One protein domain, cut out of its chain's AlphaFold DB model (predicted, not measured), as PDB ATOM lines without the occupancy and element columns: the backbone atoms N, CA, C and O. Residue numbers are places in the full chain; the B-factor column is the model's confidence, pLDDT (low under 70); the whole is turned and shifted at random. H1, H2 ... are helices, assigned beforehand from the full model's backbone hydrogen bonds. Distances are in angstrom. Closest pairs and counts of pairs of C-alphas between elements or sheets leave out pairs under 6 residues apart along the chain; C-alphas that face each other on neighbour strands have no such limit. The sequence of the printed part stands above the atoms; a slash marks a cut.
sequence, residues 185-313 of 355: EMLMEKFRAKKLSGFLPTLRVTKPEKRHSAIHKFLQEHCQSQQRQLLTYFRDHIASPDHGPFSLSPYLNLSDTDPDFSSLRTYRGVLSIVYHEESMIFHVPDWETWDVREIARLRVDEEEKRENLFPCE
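What this domain is: This is residues 185 to 313 of the 355 residues of an uncharacterized protein of Pyrenochaeta sp. DS3sAY3a (UniProt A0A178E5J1). One long helix, H2, runs through the middle as a spine; H1 packs across one side of it, and H4 and H5 lie on the other side, near H2 but with few contacts. Short H3 is beside H1, and residues 239 to 244 stick out free at the last end of H2. The printed part has 129 residues with five named helices, H1 to H5 in chain order, and no named strand: all helix. It is only just compact, close to loose, with a radius of gyration of the C-alphas of 16.4 A and spans of 50 by 43 by 25 A.

Where its parts are: H1, residues 185 to 199, begins at C-alpha 185 (8.000, 19.964, 100.605) and is 20.6 A long. H2, residues 208 to 239, measures 43.7 A, with a kink of 38 degrees near residue 225. H3 is residues 249 to 252 and H4 residues 268 to 276. H5, residues 292 to 309, is 25.9 A long and ends at C-alpha 309 (4.044, 39.585, 84.128).

How they stand to each other: H1 and H2 touch at a steep tilt of 45 degrees, opposite ways; their closest C-alphas, Arg 192 and Cys 223, are 6.4 A apart. H1, with residues 191 to 195 alone, only just touches H3, with 3 pairs of C-alphas within 8 A, the closest Lys 195 and Leu 252 at 6.5 A. H4 and H5 are close but not clearly touching, at a shallow tilt of 13 degrees, opposite ways; their closest C-alphas, Tyr 275 and Arg 306, are 7.5 A apart. Every O i to N i+4 pair is within hydrogen-bond range in H1, H4 and H5, and 23 of 28 in H2; H3 is too short for one.

The domain as a whole: The farthest C-alphas, Asp 242 and Arg 293, are 50.7 A apart. The printed part has no cut. The links H3 to H4 and H4 to H5 are long. The model's pLDDT is under 70 at residues 254 to 283 and 304 to 313.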
ATOM      1  N   GLU A 185       7.344  20.402 101.845       88.06
ATOM      2  CA  GLU A 185       8.000  19.964 100.605       88.06
ATOM      3  C   GLU A 185       7.743  18.492 100.286       88.06
ATOM      4  O   GLU A 185       7.266  18.156  99.204       88.06
ATOM      5  N   MET A 186       7.957  17.592 101.250       88.12
ATOM      6  CA  MET A 186       7.737  16.161 101.033       88.12
ATOM      7  C   MET A 186       6.264  15.835 100.716       88.12
ATOM      8  O   MET A 186       5.970  14.849 100.030       88.12
ATOM      9  N   LEU A 187       5.308  16.607 101.243       89.12
ATOM     10  CA  LEU A 187       3.893  16.460 100.894       89.12
ATOM     11  C   LEU A 187       3.661  16.823  99.425       89.12
ATOM     12  O   LEU A 187       3.002  16.075  98.696       89.12
ATOM     13  N   MET A 188       4.225  17.945  98.998       86.25
ATOM     14  CA  MET A 188       4.084  18.454  97.645       86.25
ATOM     15  C   MET A 188       4.822  17.604  96.607       86.25
ATOM     16  O   MET A 188       4.268  17.352  95.536       86.25
ATOM     17  N   GLU A 189       6.010  17.084  96.925       85.25
ATOM     18  CA  GLU A 189       6.728  16.084  96.121       85.25
ATOM     19  C   GLU A 189       5.841  14.859  95.856       85.25
ATOM     20  O   GLU A 189       5.666  14.442  94.710       85.25
ATOM     21  N   LYS A 190       5.203  14.312  96.901       88.19
ATOM     22  CA  LYS A 190       4.280  13.172  96.763       88.19
ATOM     23  C   LYS A 190       3.062  13.515  95.917       88.19
ATOM     24  O   LYS A 190       2.619  12.679  95.131       88.19
ATOM     25  N   PHE A 191       2.494  14.703  96.103       89.00
ATOM     26  CA  PHE A 191       1.361  15.163  95.305       89.00
ATOM     27  C   PHE A 191       1.735  15.252  93.823       89.00
ATOM     28  O   PHE A 191       1.064  14.649  92.984       89.00
ATOM     29  N   ARG A 192       2.858  15.909  93.522       87.50
ATOM     30  CA  ARG A 192       3.398  16.069  92.170       87.50
ATOM     31  C   ARG A 192       3.688  14.731  91.511       87.50
ATOM     32  O   ARG A 192       3.230  14.496  90.402       87.50
ATOM     33  N   ALA A 193       4.379  13.831  92.210       87.44
ATOM     34  CA  ALA A 193       4.687  12.497  91.702       87.44
ATOM     35  C   ALA A 193       3.409  11.725  91.342       87.44
ATOM     36  O   ALA A 193       3.333  11.115  90.277       87.44
ATOM     37  N   LYS A 194       2.367  11.800  92.184       89.94
ATOM     38  CA  LYS A 194       1.072  11.166  91.901       89.94
ATOM     39  C   LYS A 194       0.362  11.800  90.705       89.94
ATOM     40  O   LYS A 194      -0.062  11.068  89.813       89.94
ATOM     41  N   LYS A 195       0.265  13.131  90.644       88.00
ATOM     42  CA  LYS A 195      -0.329  13.843  89.499       88.00
ATOM     43  C   LYS A 195       0.396  13.519  88.197       88.00
ATOM     44  O   LYS A 195      -0.239  13.128  87.222       88.00
ATOM     45  N   LEU A 196       1.724  13.591  88.212       88.06
ATOM     46  CA  LEU A 196       2.553  13.281  87.058       88.06
ATOM     47  C   LEU A 196       2.386  11.818  86.632       88.06
ATOM     48  O   LEU A 196       2.205  11.557  85.448       88.06
ATOM     49  N   SER A 197       2.339  10.867  87.570       89.69
ATOM     50  CA  SER A 197       2.094   9.453  87.240       89.69
ATOM     51  C   SER A 197       0.743   9.209  86.553       89.69
ATOM     52  O   SER A 197       0.644   8.313  85.719       89.69
ATOM     53  N   GLY A 198      -0.280  10.019  86.855       88.50
ATOM     54  CA  GLY A 198      -1.573   9.979  86.165       88.50
ATOM     55  C   GLY A 198      -1.562  10.678  84.802       88.50
ATOM     56  O   GLY A 198      -2.283  10.264  83.898       88.50
ATOM     57  N   PHE A 199      -0.728  11.708  84.634       88.69
ATOM     58  CA  PHE A 199      -0.601  12.480  83.395       88.69
ATOM     59  C   PHE A 199       0.296  11.810  82.345       88.69
ATOM     60  O   PHE A 199      -0.043  11.787  81.166       88.69
ATOM     61  N   LEU A 200       1.426  11.221  82.739       88.88
ATOM     62  CA  LEU A 200       2.388  10.632  81.799       88.88
ATOM     63  C   LEU A 200       1.774   9.605  80.820       88.88
ATOM     64  O   LEU A 200       2.173   9.620  79.653       88.88
ATOM     65  N   PRO A 201       0.809   8.747  81.218       89.31
ATOM     66  CA  PRO A 201       0.124   7.839  80.297       89.31
ATOM     67  C   PRO A 201      -0.818   8.527  79.296       89.31
ATOM     68  O   PRO A 201      -1.141   7.937  78.267       89.31
ATOM     69  N   THR A 202      -1.282   9.751  79.571       88.31
ATOM     70  CA  THR A 202      -2.193  10.489  78.675       88.31
ATOM     71  C   THR A 202      -1.442  11.233  77.567       88.31
ATOM     72  O   THR A 202      -2.031  11.568  76.534       88.31
ATOM     73  N   LEU A 203      -0.128  11.435  77.731       87.75
ATOM     74  CA  LEU A 203       0.746  12.055  76.738       87.75
ATOM     75  C   LEU A 203       0.893  11.175  75.491       87.75
ATOM     76  O   LEU A 203       1.668  10.220  75.456       87.75
ATOM     77  N   ARG A 204       0.211  11.569  74.412       87.19
ATOM     78  CA  ARG A 204       0.322  10.937  73.081       87.19
ATOM     79  C   ARG A 204       1.511  11.441  72.255       87.19
ATOM     80  O   ARG A 204       1.716  11.002  71.126       87.19
ATOM     81  N   VAL A 205       2.272  12.395  72.786       84.62
ATOM     82  CA  VAL A 205       3.394  13.027  72.091       84.62
ATOM     83  C   VAL A 205       4.605  12.094  72.098       84.62
ATOM     84  O   VAL A 205       5.097  11.708  73.158       84.62
ATOM     85  N   THR A 206       5.089  11.752  70.904       83.19
ATOM     86  CA  THR A 206       6.225  10.839  70.706       83.19
ATOM     87  C   THR A 206       7.568  11.554  70.581       83.19
ATOM     88  O   THR A 206       8.596  10.961  70.889       83.19
ATOM     89  N   LYS A 207       7.583  12.821  70.140       87.88
ATOM     90  CA  LYS A 207       8.816  13.619  70.054       87.88
ATOM     91  C   LYS A 207       9.288  14.004  71.466       87.88
ATOM     92  O   LYS A 207       8.495  14.659  72.148       87.88
ATOM     93  N   PRO A 208      10.530  13.672  71.876       84.88
ATOM     94  CA  PRO A 208      11.045  13.958  73.220       84.88
ATOM     95  C   PRO A 208      10.879  15.424  73.620       84.88
ATOM     96  O   PRO A 208      10.199  15.699  74.596       84.88
ATOM     97  N   GLU A 209      11.320  16.352  72.768       82.69
ATOM     98  CA  GLU A 209      11.259  17.796  73.050       82.69
ATOM     99  C   GLU A 209       9.841  18.294  73.370       82.69
ATOM    100  O   GLU A 209       9.568  19.010  74.334       82.69
ATOM    101  N   LYS A 210       8.876  17.859  72.553       83.81
ATOM    102  CA  LYS A 210       7.469  18.222  72.740       83.81
ATOM    103  C   LYS A 210       6.866  17.534  73.963       83.81
ATOM    104  O   LYS A 210       5.939  18.069  74.564       83.81
ATOM    105  N   ARG A 211       7.348  16.337  74.305       86.38
ATOM    106  CA  ARG A 211       6.918  15.585  75.485       86.38
ATOM    107  C   ARG A 211       7.425  16.262  76.758       86.38
ATOM    108  O   ARG A 211       6.623  16.490  77.654       86.38
ATOM    109  N   HIS A 212       8.702  16.621  76.814       85.88
ATOM    110  CA  HIS A 212       9.321  17.371  77.908       85.88
ATOM    111  C   HIS A 212       8.644  18.728  78.116       85.88
ATOM    112  O   HIS A 212       8.212  19.023  79.226       85.88
ATOM    113  N   SER A 213       8.415  19.483  77.036       82.75
ATOM    114  CA  SER A 213       7.664  20.747  77.085       82.75
ATOM    115  C   SER A 213       6.243  20.557  77.630       82.75
ATOM    116  O   SER A 213       5.761  21.358  78.425       82.75
ATOM    117  N   ALA A 214       5.554  19.477  77.243       85.38
ATOM    118  CA  ALA A 214       4.218  19.176  77.756       85.38
ATOM    119  C   ALA A 214       4.229  18.782  79.244       85.38
ATOM    120  O   ALA A 214       3.321  19.165  79.978       85.38
ATOM    121  N   ILE A 215       5.247  18.038  79.694       85.38
ATOM    122  CA  ILE A 215       5.450  17.708  81.113       85.38
ATOM    123  C   ILE A 215       5.718  18.982  81.913       85.38
ATOM    124  O   ILE A 215       5.070  19.202  82.933       85.38
ATOM    125  N   HIS A 216       6.633  19.823  81.436       81.88
ATOM    126  CA  HIS A 216       6.977  21.100  82.053       81.88
ATOM    127  C   HIS A 216       5.739  21.988  82.206       81.88
ATOM    128  O   HIS A 216       5.387  22.362  83.325       81.88
ATOM    129  N   LYS A 217       4.991  22.191  81.115       81.62
ATOM    130  CA  LYS A 217       3.743  22.960  81.111       81.62
ATOM    131  C   LYS A 217       2.705  22.399  82.084       81.62
ATOM    132  O   LYS A 217       2.094  23.155  82.829       81.62
ATOM    133  N   PHE A 218       2.526  21.077  82.122       83.94
ATOM    134  CA  PHE A 218       1.611  20.434  83.067       83.94
ATOM    135  C   PHE A 218       2.006  20.689  84.528       83.94
ATOM    136  O   PHE A 218       1.156  21.004  85.362       83.94
ATOM    137  N   LEU A 219       3.294  20.562  84.848       80.69
ATOM    138  CA  LEU A 219       3.796  20.805  86.198       80.69
ATOM    139  C   LEU A 219       3.625  22.276  86.602       80.69
ATOM    140  O   LEU A 219       3.185  22.543  87.719       80.69
ATOM    141  N   GLN A 220       3.907  23.210  85.694       76.06
ATOM    142  CA  GLN A 220       3.781  24.645  85.948       76.06
ATOM    143  C   GLN A 220       2.314  25.081  86.095       76.06
ATOM    144  O   GLN A 220       1.946  25.723  87.069       76.06
ATOM    145  N   GLU A 221       1.443  24.723  85.152       75.31
ATOM    146  CA  GLU A 221       0.083  25.274  85.105       75.31
ATOM    147  C   GLU A 221      -0.884  24.525  86.035       75.31
ATOM    148  O   GLU A 221      -1.683  25.140  86.747       75.31
ATOM    149  N   HIS A 222      -0.788  23.194  86.085       76.00
ATOM    150  CA  HIS A 222      -1.768  22.361  86.787       76.00
ATOM    151  C   HIS A 222      -1.298  21.899  88.165       76.00
ATOM    152  O   HIS A 222      -2.106  21.814  89.091       76.00
ATOM    153  N   CYS A 223      -0.009  21.581  88.339       78.12
ATOM    154  CA  CYS A 223       0.468  21.138  89.653       78.12
ATOM    155  C   CYS A 223       0.681  22.320  90.604       78.12
ATOM    156  O   CYS A 223       0.148  22.281  91.715       78.12
ATOM    157  N   GLN A 224       1.385  23.369  90.167       74.38
ATOM    158  CA  GLN A 224       1.743  24.514  91.019       74.38
ATOM    159  C   GLN A 224       0.513  25.220  91.608       74.38
ATOM    160  O   GLN A 224       0.447  25.484  92.811       74.38
ATOM    161  N   SER A 225      -0.509  25.455  90.782       70.75
ATOM    162  CA  SER A 225      -1.759  26.103  91.195       70.75
ATOM    163  C   SER A 225      -2.510  25.308  92.276       70.75
ATOM    164  O   SER A 225      -2.968  25.876  93.272       70.75
ATOM    165  N   GLN A 226      -2.584  23.983  92.134       78.38
ATOM    166  CA  GLN A 226      -3.266  23.098  93.083       78.38
ATOM    167  C   GLN A 226      -2.462  22.853  94.368       78.38
ATOM    168  O   GLN A 226      -3.043  22.585  95.423       78.38
ATOM    169  N   GLN A 227      -1.137  22.970  94.322       79.50
ATOM    170  CA  GLN A 227      -0.273  22.757  95.485       79.50
ATOM    171  C   GLN A 227      -0.480  23.805  96.582       79.50
ATOM    172  O   GLN A 227      -0.452  23.463  97.761       79.50
ATOM    173  N   ARG A 228      -0.804  25.052  96.233       73.81
ATOM    174  CA  ARG A 228      -1.169  26.082  97.222       73.81
ATOM    175  C   ARG A 228      -2.443  25.761  97.983       73.81
ATOM    176  O   ARG A 228      -2.500  25.900  99.205       73.81
ATOM    177  N   GLN A 229      -3.468  25.324  97.255       76.00
ATOM    178  CA  GLN A 229      -4.710  24.882  97.875       76.00
ATOM    179  C   GLN A 229      -4.409  23.714  98.811       76.00
ATOM    180  O   GLN A 229      -4.769  23.762  99.983       76.00
ATOM    181  N   LEU A 230      -3.657  22.720  98.327       84.75
ATOM    182  CA  LEU A 230      -3.225  21.576  99.123       84.75
ATOM    183  C   LEU A 230      -2.511  21.994 100.415       84.75
ATOM    184  O   LEU A 230      -2.839  21.458 101.470       84.75
ATOM    185  N   LEU A 231      -1.557  22.927 100.344       83.00
ATOM    186  CA  LEU A 231      -0.840  23.424 101.518       83.00
ATOM    187  C   LEU A 231      -1.769  24.137 102.496       83.00
ATOM    188  O   LEU A 231      -1.658  23.907 103.693       83.00
ATOM    189  N   THR A 232      -2.707  24.945 102.001       78.75
ATOM    190  CA  THR A 232      -3.707  25.615 102.846       78.75
ATOM    191  C   THR A 232      -4.505  24.583 103.637       78.75
ATOM    192  O   THR A 232      -4.513  24.606 104.864       78.75
ATOM    193  N   TYR A 233      -5.060  23.581 102.952       83.31
ATOM    194  CA  TYR A 233      -5.799  22.510 103.618       83.31
ATOM    195  C   TYR A 233      -4.931  21.657 104.542       83.31
ATOM    196  O   TYR A 233      -5.402  21.183 105.573       83.31
ATOM    197  N   PHE A 234      -3.670  21.423 104.179       87.12
ATOM    198  CA  PHE A 234      -2.736  20.701 105.033       87.12
ATOM    199  C   PHE A 234      -2.448  21.472 106.323       87.12
ATOM    200  O   PHE A 234      -2.445  20.867 107.394       87.12
ATOM    201  N   ARG A 235      -2.247  22.789 106.230       84.75
ATOM    202  CA  ARG A 235      -2.040  23.687 107.372       84.75
ATOM    203  C   ARG A 235      -3.268  23.713 108.285       84.75
ATOM    204  O   ARG A 235      -3.122  23.528 109.491       84.75
ATOM    205  N   ASP A 236      -4.467  23.816 107.717       82.31
ATOM    206  CA  ASP A 236      -5.723  23.732 108.477       82.31
ATOM    207  C   ASP A 236      -5.881  22.366 109.162       82.31
ATOM    208  O   ASP A 236      -6.284  22.272 110.323       82.31
ATOM    209  N   HIS A 237      -5.506  21.288 108.465       87.00
ATOM    210  CA  HIS A 237      -5.535  19.930 109.003       87.00
ATOM    211  C   HIS A 237      -4.600  19.773 110.201       87.00
ATOM    212  O   HIS A 237      -5.042  19.285 111.232       87.00
ATOM    213  N   ILE A 238      -3.336  20.203 110.115       86.00
ATOM    214  CA  ILE A 238      -2.390  20.088 111.244       86.00
ATOM    215  C   ILE A 238      -2.743  21.010 112.419       86.00
ATOM    216  O   ILE A 238      -2.358  20.713 113.549       86.00
ATOM    217  N   ALA A 239      -3.456  22.113 112.167       82.75
ATOM    218  CA  ALA A 239      -3.933  23.024 113.206       82.75
ATOM    219  C   ALA A 239      -5.130  22.454 113.990       82.75
ATOM    220  O   ALA A 239      -5.369  22.857 115.129       82.75
ATOM    221  N   SER A 240      -5.871  21.504 113.411       84.88
ATOM    222  CA  SER A 240      -7.003  20.859 114.076       84.88
ATOM    223  C   SER A 240      -6.532  19.914 115.195       84.88
ATOM    224  O   SER A 240      -5.652  19.083 114.963       84.88
ATOM    225  N   PRO A 241      -7.105  19.974 116.411       79.00
ATOM    226  CA  PRO A 241      -6.667  19.150 117.543       79.00
ATOM    227  C   PRO A 241      -6.905  17.640 117.351       79.00
ATOM    228  O   PRO A 241      -6.168  16.838 117.918       79.00
ATOM    229  N   ASP A 242      -7.871  17.253 116.512       82.56
ATOM    230  CA  ASP A 242      -8.286  15.854 116.294       82.56
ATOM    231  C   ASP A 242      -7.838  15.297 114.931       82.56
ATOM    232  O   ASP A 242      -8.475  14.415 114.343       82.56
ATOM    233  N   HIS A 243      -6.757  15.833 114.369       81.44
ATOM    234  CA  HIS A 243      -6.375  15.503 113.004       81.44
ATOM    235  C   HIS A 243      -5.828  14.071 112.864       81.44
ATOM    236  O   HIS A 243      -4.855  13.662 113.496       81.44
ATOM    237  N   GLY A 244      -6.459  13.290 111.984       87.19
ATOM    238  CA  GLY A 244      -5.959  11.984 111.550       87.19
ATOM    239  C   GLY A 244      -4.798  12.093 110.543       87.19
ATOM    240  O   GLY A 244      -4.198  13.156 110.372       87.19
ATOM    241  N   PRO A 245      -4.454  11.013 109.820       88.81
ATOM    242  CA  PRO A 245      -3.511  11.103 108.709       88.81
ATOM    243  C   PRO A 245      -4.086  11.965 107.574       88.81
ATOM    244  O   PRO A 245      -5.221  11.764 107.143       88.81
ATOM    245  N   PHE A 246      -3.285  12.898 107.056       89.56
ATOM    246  CA  PHE A 246      -3.686  13.732 105.923       89.56
ATOM    247  C   PHE A 246      -3.755  12.909 104.627       89.56
ATOM    248  O   PHE A 246      -2.812  12.187 104.284       89.56
ATOM    249  N   SER A 247      -4.865  13.023 103.894       89.06
ATOM    250  CA  SER A 247      -5.096  12.286 102.649       89.06
ATOM    251  C   SER A 247      -4.969  13.191 101.429       89.06
ATOM    252  O   SER A 247      -5.621  14.225 101.339       89.06
ATOM    253  N   LEU A 248      -4.175  12.758 100.445       88.75
ATOM    254  CA  LEU A 248      -4.021  13.464  99.168       88.75
ATOM    255  C   LEU A 248      -5.191  13.231  98.199       88.75
ATOM    256  O   LEU A 248      -5.343  13.988  97.246       88.75
ATOM    257  N   SER A 249      -5.989  12.177  98.398       87.06
ATOM    258  CA  SER A 249      -6.978  11.711  97.414       87.06
ATOM    259  C   SER A 249      -7.983  12.774  96.944       87.06
ATOM    260  O   SER A 249      -8.225  12.819  95.738       87.06
ATOM    261  N   PRO A 250      -8.532  13.649  97.813       84.44
ATOM    262  CA  PRO A 250      -9.466  14.691  97.379       84.44
ATOM    263  C   PRO A 250      -8.847  15.651  96.356       84.44
ATOM    264  O   PRO A 250      -9.512  16.078  95.422       84.44
ATOM    265  N   TYR A 251      -7.551  15.926  96.495       81.81
ATOM    266  CA  TYR A 251      -6.832  16.919  95.698       81.81
ATOM    267  C   TYR A 251      -6.311  16.363  94.372       81.81
ATOM    268  O   TYR A 251      -6.052  17.105  93.428       81.81
ATOM    269  N   LEU A 252      -6.162  15.039  94.268       83.06
ATOM    270  CA  LEU A 252      -5.728  14.396  93.025       83.06
ATOM    271  C   LEU A 252      -6.794  14.488  91.928       83.06
ATOM    272  O   LEU A 252      -6.433  14.568  90.755       83.06
ATOM    273  N   ASN A 253      -8.070  14.542  92.313       76.12
ATOM    274  CA  ASN A 253      -9.216  14.520  91.402       76.12
ATOM    275  C   ASN A 253      -9.900  15.881  91.229       76.12
ATOM    276  O   ASN A 253     -10.925  15.943  90.553       76.12
ATOM    277  N   LEU A 254      -9.373  16.954  91.832       67.12
ATOM    278  CA  LEU A 254      -9.864  18.303  91.556       67.12
ATOM    279  C   LEU A 254      -9.726  18.559  90.052       67.12
ATOM    280  O   LEU A 254      -8.615  18.512  89.513       67.12
ATOM    281  N   SER A 255     -10.871  18.752  89.389       60.97
ATOM    282  CA  SER A 255     -10.934  19.186  87.997       60.97
ATOM    283  C   SER A 255     -10.154  20.486  87.834       60.97
ATOM    284  O   SER A 255     -10.083  21.277  88.774       60.97
ATOM    285  N   ASP A 256      -9.647  20.746  86.628       58.56
ATOM    286  CA  ASP A 256      -9.041  22.029  86.229       58.56
ATOM    287  C   ASP A 256     -10.058  23.190  86.207       58.56
ATOM    288  O   ASP A 256      -9.932  24.133  85.435       58.56
ATOM    289  N   THR A 257     -11.113  23.119  87.022       51.28
ATOM    290  CA  THR A 257     -11.896  24.291  87.393       51.28
ATOM    291  C   THR A 257     -10.913  25.312  87.925       51.28
ATOM    292  O   THR A 257     -10.290  25.069  88.962       51.28
ATOM    293  N   ASP A 258     -10.759  26.387  87.151       49.47
ATOM    294  CA  ASP A 258      -9.911  27.529  87.452       49.47
ATOM    295  C   ASP A 258     -10.022  27.805  88.951       49.47
ATOM    296  O   ASP A 258     -11.138  28.037  89.440       49.47
ATOM    297  N   PRO A 259      -8.920  27.710  89.714       51.53
ATOM    298  CA  PRO A 259      -8.939  28.164  91.089       51.53
ATOM    299  C   PRO A 259      -9.529  29.568  91.072       51.53
ATOM    300  O   PRO A 259      -9.115  30.392  90.254       51.53
ATOM    301  N   ASP A 260     -10.519  29.838  91.922       48.34
ATOM    302  CA  ASP A 260     -11.097  31.172  92.008       48.34
ATOM    303  C   ASP A 260     -10.055  32.135  92.602       48.34
ATOM    304  O   ASP A 260     -10.005  32.428  93.796       48.34
ATOM    305  N   PHE A 261      -9.154  32.595  91.735       47.31
ATOM    306  CA  PHE A 261      -8.106  33.555  92.020       47.31
ATOM    307  C   PHE A 261      -8.666  34.982  92.051       47.31
ATOM    308  O   PHE A 261      -7.882  35.924  92.130       47.31
ATOM    309  N   SER A 262      -9.988  35.194  91.972       43.22
ATOM    310  CA  SER A 262     -10.577  36.540  92.014       43.22
ATOM    311  C   SER A 262     -10.160  37.311  93.273       43.22
ATOM    312  O   SER A 262      -9.852  38.496  93.185       43.22
ATOM    313  N   SER A 263      -9.997  36.617  94.405       42.34
ATOM    314  CA  SER A 263      -9.468  37.177  95.660       42.34
ATOM    315  C   SER A 263      -7.937  37.368  95.702       42.34
ATOM    316  O   SER A 263      -7.409  37.960  96.646       42.34
ATOM    317  N   LEU A 264      -7.215  36.861  94.697       40.16
ATOM    318  CA  LEU A 264      -5.750  36.869  94.573       40.16
ATOM    319  C   LEU A 264      -5.256  37.818  93.458       40.16
ATOM    320  O   LEU A 264      -4.099  38.234  93.480       40.16
ATOM    321  N   ARG A 265      -6.133  38.220  92.523       38.31
ATOM    322  CA  ARG A 265      -5.850  39.158  91.415       38.31
ATOM    323  C   ARG A 265      -5.621  40.607  91.855       38.31
ATOM    324  O   ARG A 265      -5.013  41.368  91.112       38.31
ATOM    325  N   THR A 266      -6.067  41.000  93.045       41.22
ATOM    326  CA  THR A 266      -5.913  42.368  93.573       41.22
ATOM    327  C   THR A 266      -4.505  42.688  94.078       41.22
ATOM    328  O   THR A 266      -4.239  43.824  94.458       41.22
ATOM    329  N   TYR A 267      -3.582  41.723  94.064       42.69
ATOM    330  CA  TYR A 267      -2.259  41.885  94.655       42.69
ATOM    331  C   TYR A 267      -1.164  41.645  93.615       42.69
ATOM    332  O   TYR A 267      -0.888  40.510  93.222       42.69
ATOM    333  N   ARG A 268      -0.469  42.725  93.240       40.62
ATOM    334  CA  ARG A 268       0.739  42.705  92.393       40.62
ATOM    335  C   ARG A 268       1.807  41.746  92.940       40.62
ATOM    336  O   ARG A 268       2.449  41.022  92.187       40.62
ATOM    337  N   GLY A 269       1.903  41.666  94.271       41.44
ATOM    338  CA  GLY A 269       2.738  40.707  94.986       41.44
ATOM    339  C   GLY A 269       2.223  39.269  94.923       41.44
ATOM    340  O   GLY A 269       3.032  38.364  94.822       41.44
ATOM    341  N   VAL A 270       0.914  39.005  94.906       39.69
ATOM    342  CA  VAL A 270       0.396  37.625  94.874       39.69
ATOM    343  C   VAL A 270       0.543  36.997  93.510       39.69
ATOM    344  O   VAL A 270       0.864  35.829  93.483       39.69
ATOM    345  N   LEU A 271       0.381  37.708  92.394       42.56
ATOM    346  CA  LEU A 271       0.734  37.124  91.094       42.56
ATOM    347  C   LEU A 271       2.240  36.847  91.032       42.56
ATOM    348  O   LEU A 271       2.623  35.750  90.653       42.56
ATOM    349  N   SER A 272       3.083  37.749  91.551       44.69
ATOM    350  CA  SER A 272       4.516  37.466  91.717       44.69
ATOM    351  C   SER A 272       4.784  36.273  92.600       44.69
ATOM    352  O   SER A 272       5.632  35.480  92.271       44.69
ATOM    353  N   ILE A 273       4.017  36.061  93.654       45.81
ATOM    354  CA  ILE A 273       4.189  34.932  94.546       45.81
ATOM    355  C   ILE A 273       3.450  33.701  93.978       45.81
ATOM    356  O   ILE A 273       3.808  32.600  94.304       45.81
ATOM    357  N   VAL A 274       2.440  33.774  93.114       46.75
ATOM    358  CA  VAL A 274       1.799  32.597  92.473       46.75
ATOM    359  C   VAL A 274       2.703  32.076  91.366       46.75
ATOM    360  O   VAL A 274       2.842  30.869  91.218       46.75
ATOM    361  N   TYR A 275       3.353  32.991  90.646       48.94
ATOM    362  CA  TYR A 275       4.331  32.682  89.613       48.94
ATOM    363  C   TYR A 275       5.756  32.441  90.176       48.94
ATOM    364  O   TYR A 275       6.486  31.661  89.578       48.94
ATOM    365  N   HIS A 276       6.137  33.025  91.329       45.34
ATOM    366  CA  HIS A 276       7.413  32.801  92.060       45.34
ATOM    367  C   HIS A 276       7.291  31.989  93.354       45.34
ATOM    368  O   HIS A 276       8.311  31.734  93.993       45.34
ATOM    369  N   GLU A 277       6.110  31.550  93.790       46.16
ATOM    370  CA  GLU A 277       6.002  30.402  94.706       46.16
ATOM    371  C   GLU A 277       6.307  29.178  93.859       46.16
ATOM    372  O   GLU A 277       5.486  28.300  93.623       46.16
ATOM    373  N   GLU A 278       7.574  29.115  93.494       47.50
ATOM    374  CA  GLU A 278       8.474  27.996  93.694       47.50
ATOM    375  C   GLU A 278       8.561  27.637  95.196       47.50
ATOM    376  O   GLU A 278       9.608  27.293  95.742       47.50
ATOM    377  N   SER A 279       7.441  27.681  95.928       43.78
ATOM    378  CA  SER A 279       7.237  26.630  96.910       43.78
ATOM    379  C   SER A 279       7.451  25.383  96.097       43.78
ATOM    380  O   SER A 279       6.811  25.245  95.065       43.78
ATOM    381  N   MET A 280       8.422  24.574  96.489       54.53
ATOM    382  CA  MET A 280       8.925  23.438  95.738       54.53
ATOM    383  C   MET A 280      10.113  23.668  94.841       54.53
ATOM    384  O   MET A 280      10.105  24.434  93.883       54.53
ATOM    385  N   ILE A 281      11.079  22.791  95.070       57.53
ATOM    386  CA  ILE A 281      12.094  22.505  94.088       57.53
ATOM    387  C   ILE A 281      11.370  21.983  92.841       57.53
ATOM    388  O   ILE A 281      10.717  20.936  92.892       57.53
ATOM    389  N   PHE A 282      11.385  22.729  91.735       59.25
ATOM    390  CA  PHE A 282      10.757  22.292  90.491       59.25
ATOM    391  C   PHE A 282      11.577  21.141  89.894       59.25
ATOM    392  O   PHE A 282      12.661  21.337  89.354       59.25
ATOM    393  N   HIS A 283      11.086  19.913  90.058       67.00
ATOM    394  CA  HIS A 283      11.739  18.702  89.583       67.00
ATOM    395  C   HIS A 283      10.956  18.120  88.419       67.00
ATOM    396  O   HIS A 283       9.840  17.615  88.604       67.00
ATOM    397  N   VAL A 284      11.560  18.139  87.236       73.50
ATOM    398  CA  VAL A 284      11.133  17.252  86.162       73.50
ATOM    399  C   VAL A 284      11.962  15.973  86.255       73.50
ATOM    400  O   VAL A 284      13.184  16.066  86.282       73.50
ATOM    401  N   PRO A 285      11.348  14.779  86.340       72.44
ATOM    402  CA  PRO A 285      12.111  13.538  86.381       72.44
ATOM    403  C   PRO A 285      13.052  13.401  85.184       72.44
ATOM    404  O   PRO A 285      12.652  13.674  84.051       72.44
ATOM    405  N   ASP A 286      14.275  12.952  85.466       78.75
ATOM    406  CA  ASP A 286      15.318  12.645  84.487       78.75
ATOM    407  C   ASP A 286      15.747  13.835  83.611       78.75
ATOM    408  O   ASP A 286      16.305  13.633  82.530       78.75
ATOM    409  N   TRP A 287      15.512  15.074  84.057       80.38
ATOM    410  CA  TRP A 287      15.884  16.275  83.302       80.38
ATOM    411  C   TRP A 287      17.386  16.341  83.003       80.38
ATOM    412  O   TRP A 287      17.781  16.898  81.985       80.38
ATOM    413  N   GLU A 288      18.238  15.725  83.830       79.00
ATOM    414  CA  GLU A 288      19.683  15.668  83.587       79.00
ATOM    415  C   GLU A 288      20.056  14.889  82.322       79.00
ATOM    416  O   GLU A 288      21.184  14.990  81.841       79.00
ATOM    417  N   THR A 289      19.124  14.093  81.796       83.75
ATOM    418  CA  THR A 289      19.294  13.356  80.541       83.75
ATOM    419  C   THR A 289      18.865  14.162  79.316       83.75
ATOM    420  O   THR A 289      19.047  13.696  78.190       83.75
ATOM    421  N   TRP A 290      18.276  15.345  79.513       85.38
ATOM    422  CA  TRP A 290      17.773  16.181  78.431       85.38
ATOM    423  C   TRP A 290      18.906  16.951  77.755       85.38
ATOM    424  O   TRP A 290      19.977  17.174  78.322       85.38
ATOM    425  N   ASP A 291      18.654  17.383  76.521       85.56
ATOM    426  CA  ASP A 291      19.588  18.237  75.799       85.56
ATOM    427  C   ASP A 291      19.709  19.600  76.500       85.56
ATOM    428  O   ASP A 291      18.710  20.235  76.848       85.56
ATOM    429  N   VAL A 292      20.936  20.088  76.699       82.94
ATOM    430  CA  VAL A 292      21.175  21.349  77.418       82.94
ATOM    431  C   VAL A 292      20.498  22.549  76.746       82.94
ATOM    432  O   VAL A 292      20.060  23.470  77.434       82.94
ATOM    433  N   ARG A 293      20.361  22.551  75.413       83.06
ATOM    434  CA  ARG A 293      19.654  23.622  74.694       83.06
ATOM    435  C   ARG A 293      18.161  23.548  74.934       83.06
ATOM    436  O   ARG A 293      17.505  24.582  74.940       83.06
ATOM    437  N   GLU A 294      17.619  22.350  75.104       81.88
ATOM    438  CA  GLU A 294      16.218  22.169  75.461       81.88
ATOM    439  C   GLU A 294      15.932  22.724  76.858       81.88
ATOM    440  O   GLU A 294      14.996  23.499  77.035       81.88
ATOM    441  N   ILE A 295      16.796  22.406  77.821       80.62
ATOM    442  CA  ILE A 295      16.722  22.957  79.176       80.62
ATOM    443  C   ILE A 295      16.822  24.489  79.132       80.62
ATOM    444  O   ILE A 295      16.002  25.185  79.726       80.62
ATOM    445  N   ALA A 296      17.782  25.023  78.370       79.69
ATOM    446  CA  ALA A 296      17.939  26.461  78.188       79.69
ATOM    447  C   ALA A 296      16.695  27.110  77.560       79.69
ATOM    448  O   ALA A 296      16.299  28.180  78.002       79.69
ATOM    449  N   ARG A 297      16.036  26.467  76.585       79.88
ATOM    450  CA  ARG A 297      14.771  26.958  76.003       79.88
ATOM    451  C   ARG A 297      13.660  27.058  77.037       79.88
ATOM    452  O   ARG A 297      13.024  28.096  77.129       79.88
ATOM    453  N   LEU A 298      13.451  26.007  77.828       77.56
ATOM    454  CA  LEU A 298      12.424  26.029  78.872       77.56
ATOM    455  C   LEU A 298      12.716  27.111  79.913       77.56
ATOM    456  O   LEU A 298      11.801  27.787  80.372       77.56
ATOM    457  N   ARG A 299      13.997  27.321  80.230       76.12
ATOM    458  CA  ARG A 299      14.419  28.398  81.123       76.12
ATOM    459  C   ARG A 299      14.118  29.779  80.549       76.12
ATOM    460  O   ARG A 299      13.635  30.648  81.263       76.12
ATOM    461  N   VAL A 300      14.364  29.968  79.259       75.00
ATOM    462  CA  VAL A 300      14.008  31.198  78.549       75.00
ATOM    463  C   VAL A 300      12.505  31.448  78.596       75.00
ATOM    464  O   VAL A 300      12.091  32.542  78.971       75.00
ATOM    465  N   ASP A 301      11.692  30.431  78.308       72.75
ATOM    466  CA  ASP A 301      10.233  30.545  78.363       72.75
ATOM    467  C   ASP A 301       9.747  30.942  79.773       72.75
ATOM    468  O   ASP A 301       8.785  31.700  79.919       72.75
ATOM    469  N   GLU A 302      10.401  30.448  80.832       72.56
ATOM    470  CA  GLU A 302      10.129  30.855  82.217       72.56
ATOM    471  C   GLU A 302      10.485  32.325  82.477       72.56
ATOM    472  O   GLU A 302       9.695  33.054  83.084       72.56
ATOM    473  N   GLU A 303      11.649  32.778  82.009       71.88
ATOM    474  CA  GLU A 303      12.116  34.156  82.188       71.88
ATOM    475  C   GLU A 303      11.280  35.162  81.390       71.88
ATOM    476  O   GLU A 303      10.929  36.220  81.910       71.88
ATOM    477  N   GLU A 304      10.884  34.823  80.163       69.00
ATOM    478  CA  GLU A 304       9.989  35.654  79.359       69.00
ATOM    479  C   GLU A 304       8.599  35.763  79.984       69.00
ATOM    480  O   GLU A 304       8.024  36.851  80.040       69.00
ATOM    481  N   LYS A 305       8.044  34.653  80.489       65.75
ATOM    482  CA  LYS A 305       6.775  34.689  81.230       65.75
ATOM    483  C   LYS A 305       6.893  35.587  82.456       65.75
ATOM    484  O   LYS A 305       5.989  36.381  82.696       65.75
ATOM    485  N   ARG A 306       8.000  35.499  83.202       62.44
ATOM    486  CA  ARG A 306       8.272  36.357  84.362       62.44
ATOM    487  C   ARG A 306       8.236  37.837  83.979       62.44
ATOM    488  O   ARG A 306       7.500  38.597  84.591       62.44
ATOM    489  N   GLU A 307       8.966  38.240  82.953       62.50
ATOM    490  CA  GLU A 307       9.085  39.651  82.552       62.50
ATOM    491  C   GLU A 307       7.784  40.208  81.962       62.50
ATOM    492  O   GLU A 307       7.371  41.317  82.288       62.50
ATOM    493  N   ASN A 308       7.054  39.401  81.186       55.38
ATOM    494  CA  ASN A 308       5.738  39.783  80.664       55.38
ATOM    495  C   ASN A 308       4.679  39.976  81.767       55.38
ATOM    496  O   ASN A 308       3.680  40.663  81.556       55.38
ATOM    497  N   LEU A 309       4.887  39.387  82.948       49.19
ATOM    498  CA  LEU A 309       4.044  39.585  84.128       49.19
ATOM    499  C   LEU A 309       4.467  40.807  84.967       49.19
ATOM    500  O   LEU A 309       3.675  41.275  85.789       49.19
ATOM    501  N   PHE A 310       5.672  41.346  84.741       43.94
ATOM    502  CA  PHE A 310       6.224  42.521  85.423       43.94
ATOM    503  C   PHE A 310       6.786  43.533  84.417       43.94
ATOM    504  O   PHE A 310       8.003  43.693  84.346       43.94
ATOM    505  N   PRO A 311       5.950  44.285  83.671       45.28
ATOM    506  CA  PRO A 311       6.462  45.472  82.998       45.28
ATOM    507  C   PRO A 311       7.099  46.370  84.068       45.28
ATOM    508  O   PRO A 311       6.409  46.811  84.990       45.28
ATOM    509  N   CYS A 312       8.421  46.561  84.000       37.78
ATOM    510  CA  CYS A 312       9.159  47.420  84.921       37.78
ATOM    511  C   CYS A 312       8.493  48.799  84.986       37.78
ATOM    512  O   CYS A 312       8.590  49.583  84.044       37.78
ATOM    513  N   GLU A 313       7.850  49.119  86.106       35.94
ATOM    514  CA  GLU A 313       7.497  50.499  86.419       35.94
ATOM    515  C   GLU A 313       8.715  51.180  87.046       35.94
ATOM    516  O   GLU A 313       9.126  50.864  88.158       35.94
TER     517      GLU A 313